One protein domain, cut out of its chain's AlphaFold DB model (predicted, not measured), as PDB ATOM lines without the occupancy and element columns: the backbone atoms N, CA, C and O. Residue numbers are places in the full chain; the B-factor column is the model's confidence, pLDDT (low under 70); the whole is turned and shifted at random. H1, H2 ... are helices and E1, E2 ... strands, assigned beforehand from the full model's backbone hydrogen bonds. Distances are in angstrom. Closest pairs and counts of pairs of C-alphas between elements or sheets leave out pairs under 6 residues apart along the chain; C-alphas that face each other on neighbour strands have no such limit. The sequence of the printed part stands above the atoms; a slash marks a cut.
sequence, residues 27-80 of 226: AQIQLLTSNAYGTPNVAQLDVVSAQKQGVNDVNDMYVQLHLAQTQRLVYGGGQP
ATOM      1  N   ALA A  27       9.650  14.930  21.605       80.19
ATOM      2  CA  ALA A  27       9.547  16.319  22.038       80.19
ATOM      3  C   ALA A  27       9.918  16.390  23.529       80.19
ATOM      4  O   ALA A  27       9.395  15.613  24.327       80.19
ATOM      5  N   GLN A  28      10.826  17.288  23.909       81.38
ATOM      6  CA  GLN A  28      11.318  17.423  25.282       81.38
ATOM      7  C   GLN A  28      11.015  18.815  25.828       81.38
ATOM      8  O   GLN A  28      11.101  19.806  25.104       81.38
ATOM      9  N   ILE A  29      10.680  18.895  27.116       85.00
ATOM     10  CA  ILE A  29      10.469  20.158  27.832       85.00
ATOM     11  C   ILE A  29      11.412  20.255  29.028       85.00
ATOM     12  O   ILE A  29      11.640  19.272  29.735       85.00
ATOM     13  N   GLN A  30      11.938  21.452  29.284       84.81
ATOM     14  CA  GLN A  30      12.660  21.760  30.516       84.81
ATOM     15  C   GLN A  30      11.722  22.503  31.462       84.81
ATOM     16  O   GLN A  30      11.270  23.611  31.172       84.81
ATOM     17  N   LEU A  31      11.401  21.875  32.588       85.06
ATOM     18  CA  LEU A  31      10.481  22.414  33.574       85.06
ATOM     19  C   LEU A  31      11.253  22.965  34.772       85.06
ATOM     20  O   LEU A  31      11.881  22.218  35.524       85.06
ATOM     21  N   LEU A  32      11.150  24.278  34.961       84.44
ATOM     22  CA  LEU A  32      11.611  24.982  36.153       84.44
ATOM     23  C   LEU A  32      10.498  24.986  37.198       84.44
ATOM     24  O   LEU A  32       9.395  25.476  36.953       84.44
ATOM     25  N   THR A  33      10.789  24.462  38.382       73.88
ATOM     26  CA  THR A  33       9.839  24.410  39.494       73.88
ATOM     27  C   THR A  33      10.406  25.108  40.712       73.88
ATOM     28  O   THR A  33      11.553  24.900  41.095       73.88
ATOM     29  N   SER A  34       9.594  25.952  41.341       69.25
ATOM     30  CA  SER A  34       9.923  26.501  42.652       69.25
ATOM     31  C   SER A  34       9.674  25.408  43.690       69.25
ATOM     32  O   SER A  34       8.546  24.925  43.817       69.25
ATOM     33  N   ASN A  35      10.731  24.968  44.374       66.62
ATOM     34  CA  ASN A  35      10.589  24.011  45.462       66.62
ATOM     35  C   ASN A  35      10.128  24.734  46.742       66.62
ATOM     36  O   ASN A  35      10.315  25.941  46.902       66.62
ATOM     37  N   ALA A  36       9.527  23.991  47.673       65.25
ATOM     38  CA  ALA A  36       9.041  24.549  48.942       65.25
ATOM     39  C   ALA A  36      10.159  25.085  49.871       65.25
ATOM     40  O   ALA A  36       9.862  25.591  50.950       65.25
ATOM     41  N   TYR A  37      11.427  24.946  49.473       67.69
ATOM     42  CA  TYR A  37      12.626  25.243  50.255       67.69
ATOM     43  C   TYR A  37      13.488  26.366  49.637       67.69
ATOM     44  O   TYR A  37      14.582  26.633  50.125       67.69
ATOM     45  N   GLY A  38      12.998  27.048  48.593       64.12
ATOM     46  CA  GLY A  38      13.584  28.271  48.034       64.12
ATOM     47  C   GLY A  38      14.499  28.103  46.813       64.12
ATOM     48  O   GLY A  38      14.649  29.057  46.055       64.12
ATOM     49  N   THR A  39      15.063  26.920  46.548       73.69
ATOM     50  CA  THR A  39      15.916  26.701  45.360       73.69
ATOM     51  C   THR A  39      15.082  26.209  44.166       73.69
ATOM     52  O   THR A  39      14.285  25.287  44.313       73.69
ATOM     53  N   PRO A  40      15.208  26.771  42.957       72.19
ATOM     54  CA  PRO A  40      14.526  26.207  41.797       72.19
ATOM     55  C   PRO A  40      15.048  24.801  41.461       72.19
ATOM     56  O   PRO A  40      16.255  24.589  41.380       72.19
ATOM     57  N   ASN A  41      14.143  23.851  41.227       80.06
ATOM     58  CA  ASN A  41      14.460  22.529  40.691       80.06
ATOM     59  C   ASN A  41      14.169  22.517  39.184       80.06
ATOM     60  O   ASN A  41      13.066  22.887  38.770       80.06
ATOM     61  N   VAL A  42      15.128  22.062  38.376       83.81
ATOM     62  CA  VAL A  42      14.992  21.921  36.916       83.81
ATOM     63  C   VAL A  42      14.870  20.442  36.560       83.81
ATOM     64  O   VAL A  42      15.646  19.629  37.059       83.81
ATOM     65  N   ALA A  43      13.916  20.085  35.700       83.44
ATOM     66  CA  ALA A  43      13.795  18.730  35.166       83.44
ATOM     67  C   ALA A  43      13.586  18.742  33.650       83.44
ATOM     68  O   ALA A  43      12.744  19.481  33.145       83.44
ATOM     69  N   GLN A  44      14.321  17.887  32.944       86.31
ATOM     70  CA  GLN A  44      14.078  17.567  31.540       86.31
ATOM     71  C   GLN A  44      13.052  16.433  31.466       86.31
ATOM     72  O   GLN A  44      13.176  15.436  32.181       86.31
ATOM     73  N   LEU A  45      12.004  16.615  30.666       85.25
ATOM     74  CA  LEU A  45      10.862  15.708  30.592       85.25
ATOM     75  C   LEU A  45      10.558  15.379  29.132       85.25
ATOM     76  O   LEU A  45      10.450  16.284  28.306       85.25
ATOM     77  N   ASP A  46      10.345  14.100  28.844       87.50
ATOM     78  CA  ASP A  46       9.860  13.655  27.541       87.50
ATOM     79  C   ASP A  46       8.340  13.840  27.438       87.50
ATOM     80  O   ASP A  46       7.570  13.467  28.334       87.50
ATOM     81  N   VAL A  47       7.886  14.404  26.323       85.00
ATOM     82  CA  VAL A  47       6.470  14.614  26.033       85.00
ATOM     83  C   VAL A  47       5.891  13.342  25.432       85.00
ATOM     84  O   VAL A  47       6.157  12.984  24.288       85.00
ATOM     85  N   VAL A  48       5.034  12.680  26.204       87.44
ATOM     86  CA  VAL A  48       4.325  11.468  25.764       87.44
ATOM     87  C   VAL A  48       3.025  11.769  25.012       87.44
ATOM     88  O   VAL A  48       2.519  10.919  24.285       87.44
ATOM     89  N   SER A  49       2.433  12.949  25.220       82.69
ATOM     90  CA  SER A  49       1.175  13.374  24.594       82.69
ATOM     91  C   SER A  49       0.931  14.869  24.822       82.69
ATOM     92  O   SER A  49       1.276  15.394  25.880       82.69
ATOM     93  N   ALA A  50       0.272  15.530  23.867       84.25
ATOM     94  CA  ALA A  50      -0.264  16.881  24.012       84.25
ATOM     95  C   ALA A  50      -1.780  16.865  23.752       84.25
ATOM     96  O   ALA A  50      -2.232  16.344  22.733       84.25
ATOM     97  N   GLN A  51      -2.572  17.420  24.676       82.19
ATOM     98  CA  GLN A  51      -4.039  17.412  24.602       82.19
ATOM     99  C   GLN A  51      -4.607  18.812  24.833       82.19
ATOM    100  O   GLN A  51      -4.412  19.393  25.901       82.19
ATOM    101  N   LYS A  52      -5.378  19.322  23.865       79.38
ATOM    102  CA  LYS A  52      -6.105  20.591  24.008       79.38
ATOM    103  C   LYS A  52      -7.229  20.440  25.041       79.38
ATOM    104  O   LYS A  52      -8.101  19.593  24.891       79.38
ATOM    105  N   GLN A  53      -7.235  21.299  26.054       75.81
ATOM    106  CA  GLN A  53      -8.214  21.347  27.148       75.81
ATOM    107  C   GLN A  53      -9.437  22.230  26.837       75.81
ATOM    108  O   GLN A  53     -10.256  22.481  27.716       75.81
ATOM    109  N   GLY A  54      -9.564  22.741  25.607       71.06
ATOM    110  CA  GLY A  54     -10.697  23.579  25.182       71.06
ATOM    111  C   GLY A  54     -10.699  25.011  25.735       71.06
ATOM    112  O   GLY A  54     -11.561  25.796  25.358       71.06
ATOM    113  N   VAL A  55      -9.725  25.372  26.580       71.25
ATOM    114  CA  VAL A  55      -9.495  26.732  27.091       71.25
ATOM    115  C   VAL A  55      -8.021  27.067  26.896       71.25
ATOM    116  O   VAL A  55      -7.167  26.355  27.424       71.25
ATOM    117  N   ASN A  56      -7.721  28.120  26.130       73.25
ATOM    118  CA  ASN A  56      -6.342  28.436  25.755       73.25
ATOM    119  C   ASN A  56      -5.455  28.701  26.979       73.25
ATOM    120  O   ASN A  56      -4.419  28.065  27.133       73.25
ATOM    121  N   ASP A  57      -5.950  29.499  27.923       72.38
ATOM    122  CA  ASP A  57      -5.242  29.820  29.167       72.38
ATOM    123  C   ASP A  57      -4.850  28.573  29.978       72.38
ATOM    124  O   ASP A  57      -3.842  28.559  30.680       72.38
ATOM    125  N   VAL A  58      -5.643  27.499  29.893       71.44
ATOM    126  CA  VAL A  58      -5.332  26.233  30.573       71.44
ATOM    127  C   VAL A  58      -4.283  25.442  29.798       71.44
ATOM    128  O   VAL A  58      -3.438  24.805  30.426       71.44
ATOM    129  N   ASN A  59      -4.308  25.483  28.466       72.25
ATOM    130  CA  ASN A  59      -3.324  24.792  27.628       72.25
ATOM    131  C   ASN A  59      -1.911  25.333  27.852       72.25
ATOM    132  O   ASN A  59      -0.971  24.547  27.920       72.25
ATOM    133  N   ASP A  60      -1.783  26.647  28.027       77.88
ATOM    134  CA  ASP A  60      -0.481  27.308  28.139       77.88
ATOM    135  C   ASP A  60       0.145  27.139  29.535       77.88
ATOM    136  O   ASP A  60       1.353  27.289  29.712       77.88
ATOM    137  N   MET A  61      -0.664  26.811  30.549       77.62
ATOM    138  CA  MET A  61      -0.238  26.790  31.954       77.62
ATOM    139  C   MET A  61      -0.251  25.398  32.603       77.62
ATOM    140  O   MET A  61       0.069  25.283  33.791       77.62
ATOM    141  N   TYR A  62      -0.639  24.340  31.885       81.75
ATOM    142  CA  TYR A  62      -0.851  23.020  32.479       81.75
ATOM    143  C   TYR A  62       0.053  21.931  31.898       81.75
ATOM    144  O   TYR A  62      -0.034  21.577  30.727       81.75
ATOM    145  N   VAL A  63       0.847  21.314  32.775       86.06
ATOM    146  CA  VAL A  63       1.613  20.094  32.488       86.06
ATOM    147  C   VAL A  63       1.149  18.991  33.434       86.06
ATOM    148  O   VAL A  63       1.068  19.191  34.649       86.06
ATOM    149  N   GLN A  64       0.849  17.813  32.887       87.25
ATOM    150  CA  GLN A  64       0.477  16.639  33.670       87.25
ATOM    151  C   GLN A  64       1.638  15.648  33.735       87.25
ATOM    152  O   GLN A  64       2.187  15.250  32.715       87.25
ATOM    153  N   LEU A  65       1.977  15.224  34.951       88.62
ATOM    154  CA  LEU A  65       3.077  14.304  35.233       88.62
ATOM    155  C   LEU A  65       2.597  13.174  36.141       88.62
ATOM    156  O   LEU A  65       1.548  13.268  36.788       88.62
ATOM    157  N   HIS A  66       3.380  12.102  36.223       88.88
ATOM    158  CA  HIS A  66       3.112  11.058  37.200       88.88
ATOM    159  C   HIS A  66       3.333  11.598  38.621       88.88
ATOM    160  O   HIS A  66       4.349  12.234  38.897       88.88
ATOM    161  N   LEU A  67       2.420  11.287  39.550       88.81
ATOM    162  CA  LEU A  67       2.415  11.859  40.903       88.81
ATOM    163  C   LEU A  67       3.777  11.758  41.605       88.81
ATOM    164  O   LEU A  67       4.242  12.731  42.184       88.81
ATOM    165  N   ALA A  68       4.434  10.597  41.523       87.81
ATOM    166  CA  ALA A  68       5.732  10.391  42.166       87.81
ATOM    167  C   ALA A  68       6.832  11.313  41.603       87.81
ATOM    168  O   ALA A  68       7.687  11.772  42.355       87.81
ATOM    169  N   GLN A  69       6.802  11.607  40.297       86.75
ATOM    170  CA  GLN A  69       7.748  12.534  39.670       86.75
ATOM    171  C   GLN A  69       7.462  13.965  40.125       86.75
ATOM    172  O   GLN A  69       8.377  14.663  40.551       86.75
ATOM    173  N   THR A  70       6.190  14.373  40.137       87.56
ATOM    174  CA  THR A  70       5.803  15.709  40.608       87.56
ATOM    175  C   THR A  70       6.139  15.923  42.080       87.56
ATOM    176  O   THR A  70       6.587  17.000  42.459       87.56
ATOM    177  N   GLN A  71       5.972  14.898  42.917       88.25
ATOM    178  CA  GLN A  71       6.326  14.960  44.334       88.25
ATOM    179  C   GLN A  71       7.820  15.187  44.539       88.25
ATOM    180  O   GLN A  71       8.188  16.063  45.315       88.25
ATOM    181  N   ARG A  72       8.669  14.457  43.806       85.81
ATOM    182  CA  ARG A  72      10.122  14.666  43.848       85.81
ATOM    183  C   ARG A  72      10.508  16.052  43.355       85.81
ATOM    184  O   ARG A  72      11.354  16.696  43.962       85.81
ATOM    185  N   LEU A  73       9.859  16.513  42.292       86.25
ATOM    186  CA  LEU A  73      10.157  17.799  41.681       86.25
ATOM    187  C   LEU A  73       9.776  18.979  42.593       86.25
ATOM    188  O   LEU A  73      10.559  19.908  42.743       86.25
ATOM    189  N   VAL A  74       8.618  18.919  43.259       83.56
ATOM    190  CA  VAL A  74       8.099  20.020  44.097       83.56
ATOM    191  C   VAL A  74       8.579  19.941  45.554       83.56
ATOM    192  O   VAL A  74       8.889  20.968  46.161       83.56
ATOM    193  N   TYR A  75       8.634  18.739  46.134       83.81
ATOM    194  CA  TYR A  75       8.903  18.519  47.563       83.81
ATOM    195  C   TYR A  75      10.217  17.777  47.853       83.81
ATOM    196  O   TYR A  75      10.576  17.632  49.021       83.81
ATOM    197  N   GLY A  76      10.932  17.298  46.831       83.50
ATOM    198  CA  GLY A  76      12.138  16.482  46.996       83.50
ATOM    199  C   GLY A  76      11.851  15.007  47.313       83.50
ATOM    200  O   GLY A  76      10.720  14.530  47.241       83.50
ATOM    201  N   GLY A  77      12.898  14.254  47.664       79.69
ATOM    202  CA  GLY A  77      12.832  12.809  47.945       79.69
ATOM    203  C   GLY A  77      12.283  12.418  49.324       79.69
ATOM    204  O   GLY A  77      12.429  11.267  49.725       79.69
ATOM    205  N   GLY A  78      11.706  13.366  50.067       79.44
ATOM    206  CA  GLY A  78      11.205  13.152  51.425       79.44
ATOM    207  C   GLY A  78       9.850  12.436  51.486       79.44
ATOM    208  O   GLY A  78       9.440  11.717  50.575       79.44
ATOM    209  N   GLN A  79       9.124  12.644  52.589       82.00
ATOM    210  CA  GLN A  79       7.789  12.062  52.764       82.00
ATOM    211  C   GLN A  79       6.829  12.500  51.637       82.00
ATOM    212  O   GLN A  79       6.816  13.682  51.284       82.00
ATOM    213  N   PRO A  80       5.978  11.596  51.110       82.69
ATOM    214  CA  PRO A  80       5.009  11.939  50.072       82.69
ATOM    215  C   PRO A  80       4.038  13.034  50.527       82.69
ATOM    216  O   PRO A  80       3.351  12.890  51.538       82.69
TER     217      PRO A  80
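Overview. This is residues 27 to 80 of the 226 residues of an uncharacterized protein of Candidatus Burkholderia pumila (UniProt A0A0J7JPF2). A two-stranded hairpin, E1 and E2, has helix H2 packed over it near the turn, while the short helix H1 lies far off toward the other end of the long axis, in a wide loop of chain that leaves the hairpin after E2 and comes back to H2. The middle, between H1 and the hairpin, is loosely filled. The printed part has 54 residues with two named strands and then two named helices, in the order E1, E2, H1, H2; the sheet, of order E1 - E2, is antiparallel, and the class is mixed, helices and strands. The whole is loose, with a radius of gyration of the C-alphas of 12.5 A, and elongated, spanning 35 by 20 by 19 A.

Arrangement. Begin with E1, residues 28 to 34, and its antiparallel neighbour E2, residues 40 to 46: they form a hairpin, with 158 degrees between their directions. Look at C-alphas 30 and 44, which face each other 4.5 A apart. Across this pair N 31 and O 43 are 2.8 A apart and N 45 and O 29 are 2.8 A apart, both within hydrogen-bond range. Going on, you come to H1, residues 56 to 61, which is apart from E1. Then comes H2, residues 67 to 75, which is apart from H1. The closest C-alphas of E2 and H2 are those of Asn 41 and Leu 73, 6.5 A apart. For E1 and H2 the closest are those of Thr 33 and Val 74, 6.6 A apart. In H2 every O i to N i+4 pair is within hydrogen-bond range; in H1 it is 1 of 2.

Along the chain. Find C-alpha 28 at (11.318, 17.423, 25.282); from there E1 runs 19.6 A to C-alpha 34. E2, also 19.6 A long, goes from C-alpha 40 to C-alpha 46 at (9.860, 13.655, 27.541). H1 goes from C-alpha 56 to C-alpha 61, 8.9 A. H2 runs 11.4 A from C-alpha 67 to C-alpha 75 at (8.903, 18.519, 47.563).

Size, cuts and confidence. Look for the two C-alphas farthest apart, those of Gly 54 and Gly 78, at 35.7 A. The printed part has no cut. The links from E1 to E2 and from H1 to H2 are tight, the link from E2 to H1 is short, and no link is long. The mean pLDDT of the printed part is 80.4; the model's confidence is under 70 at residues 34 to 38, of which 34 belongs to E1.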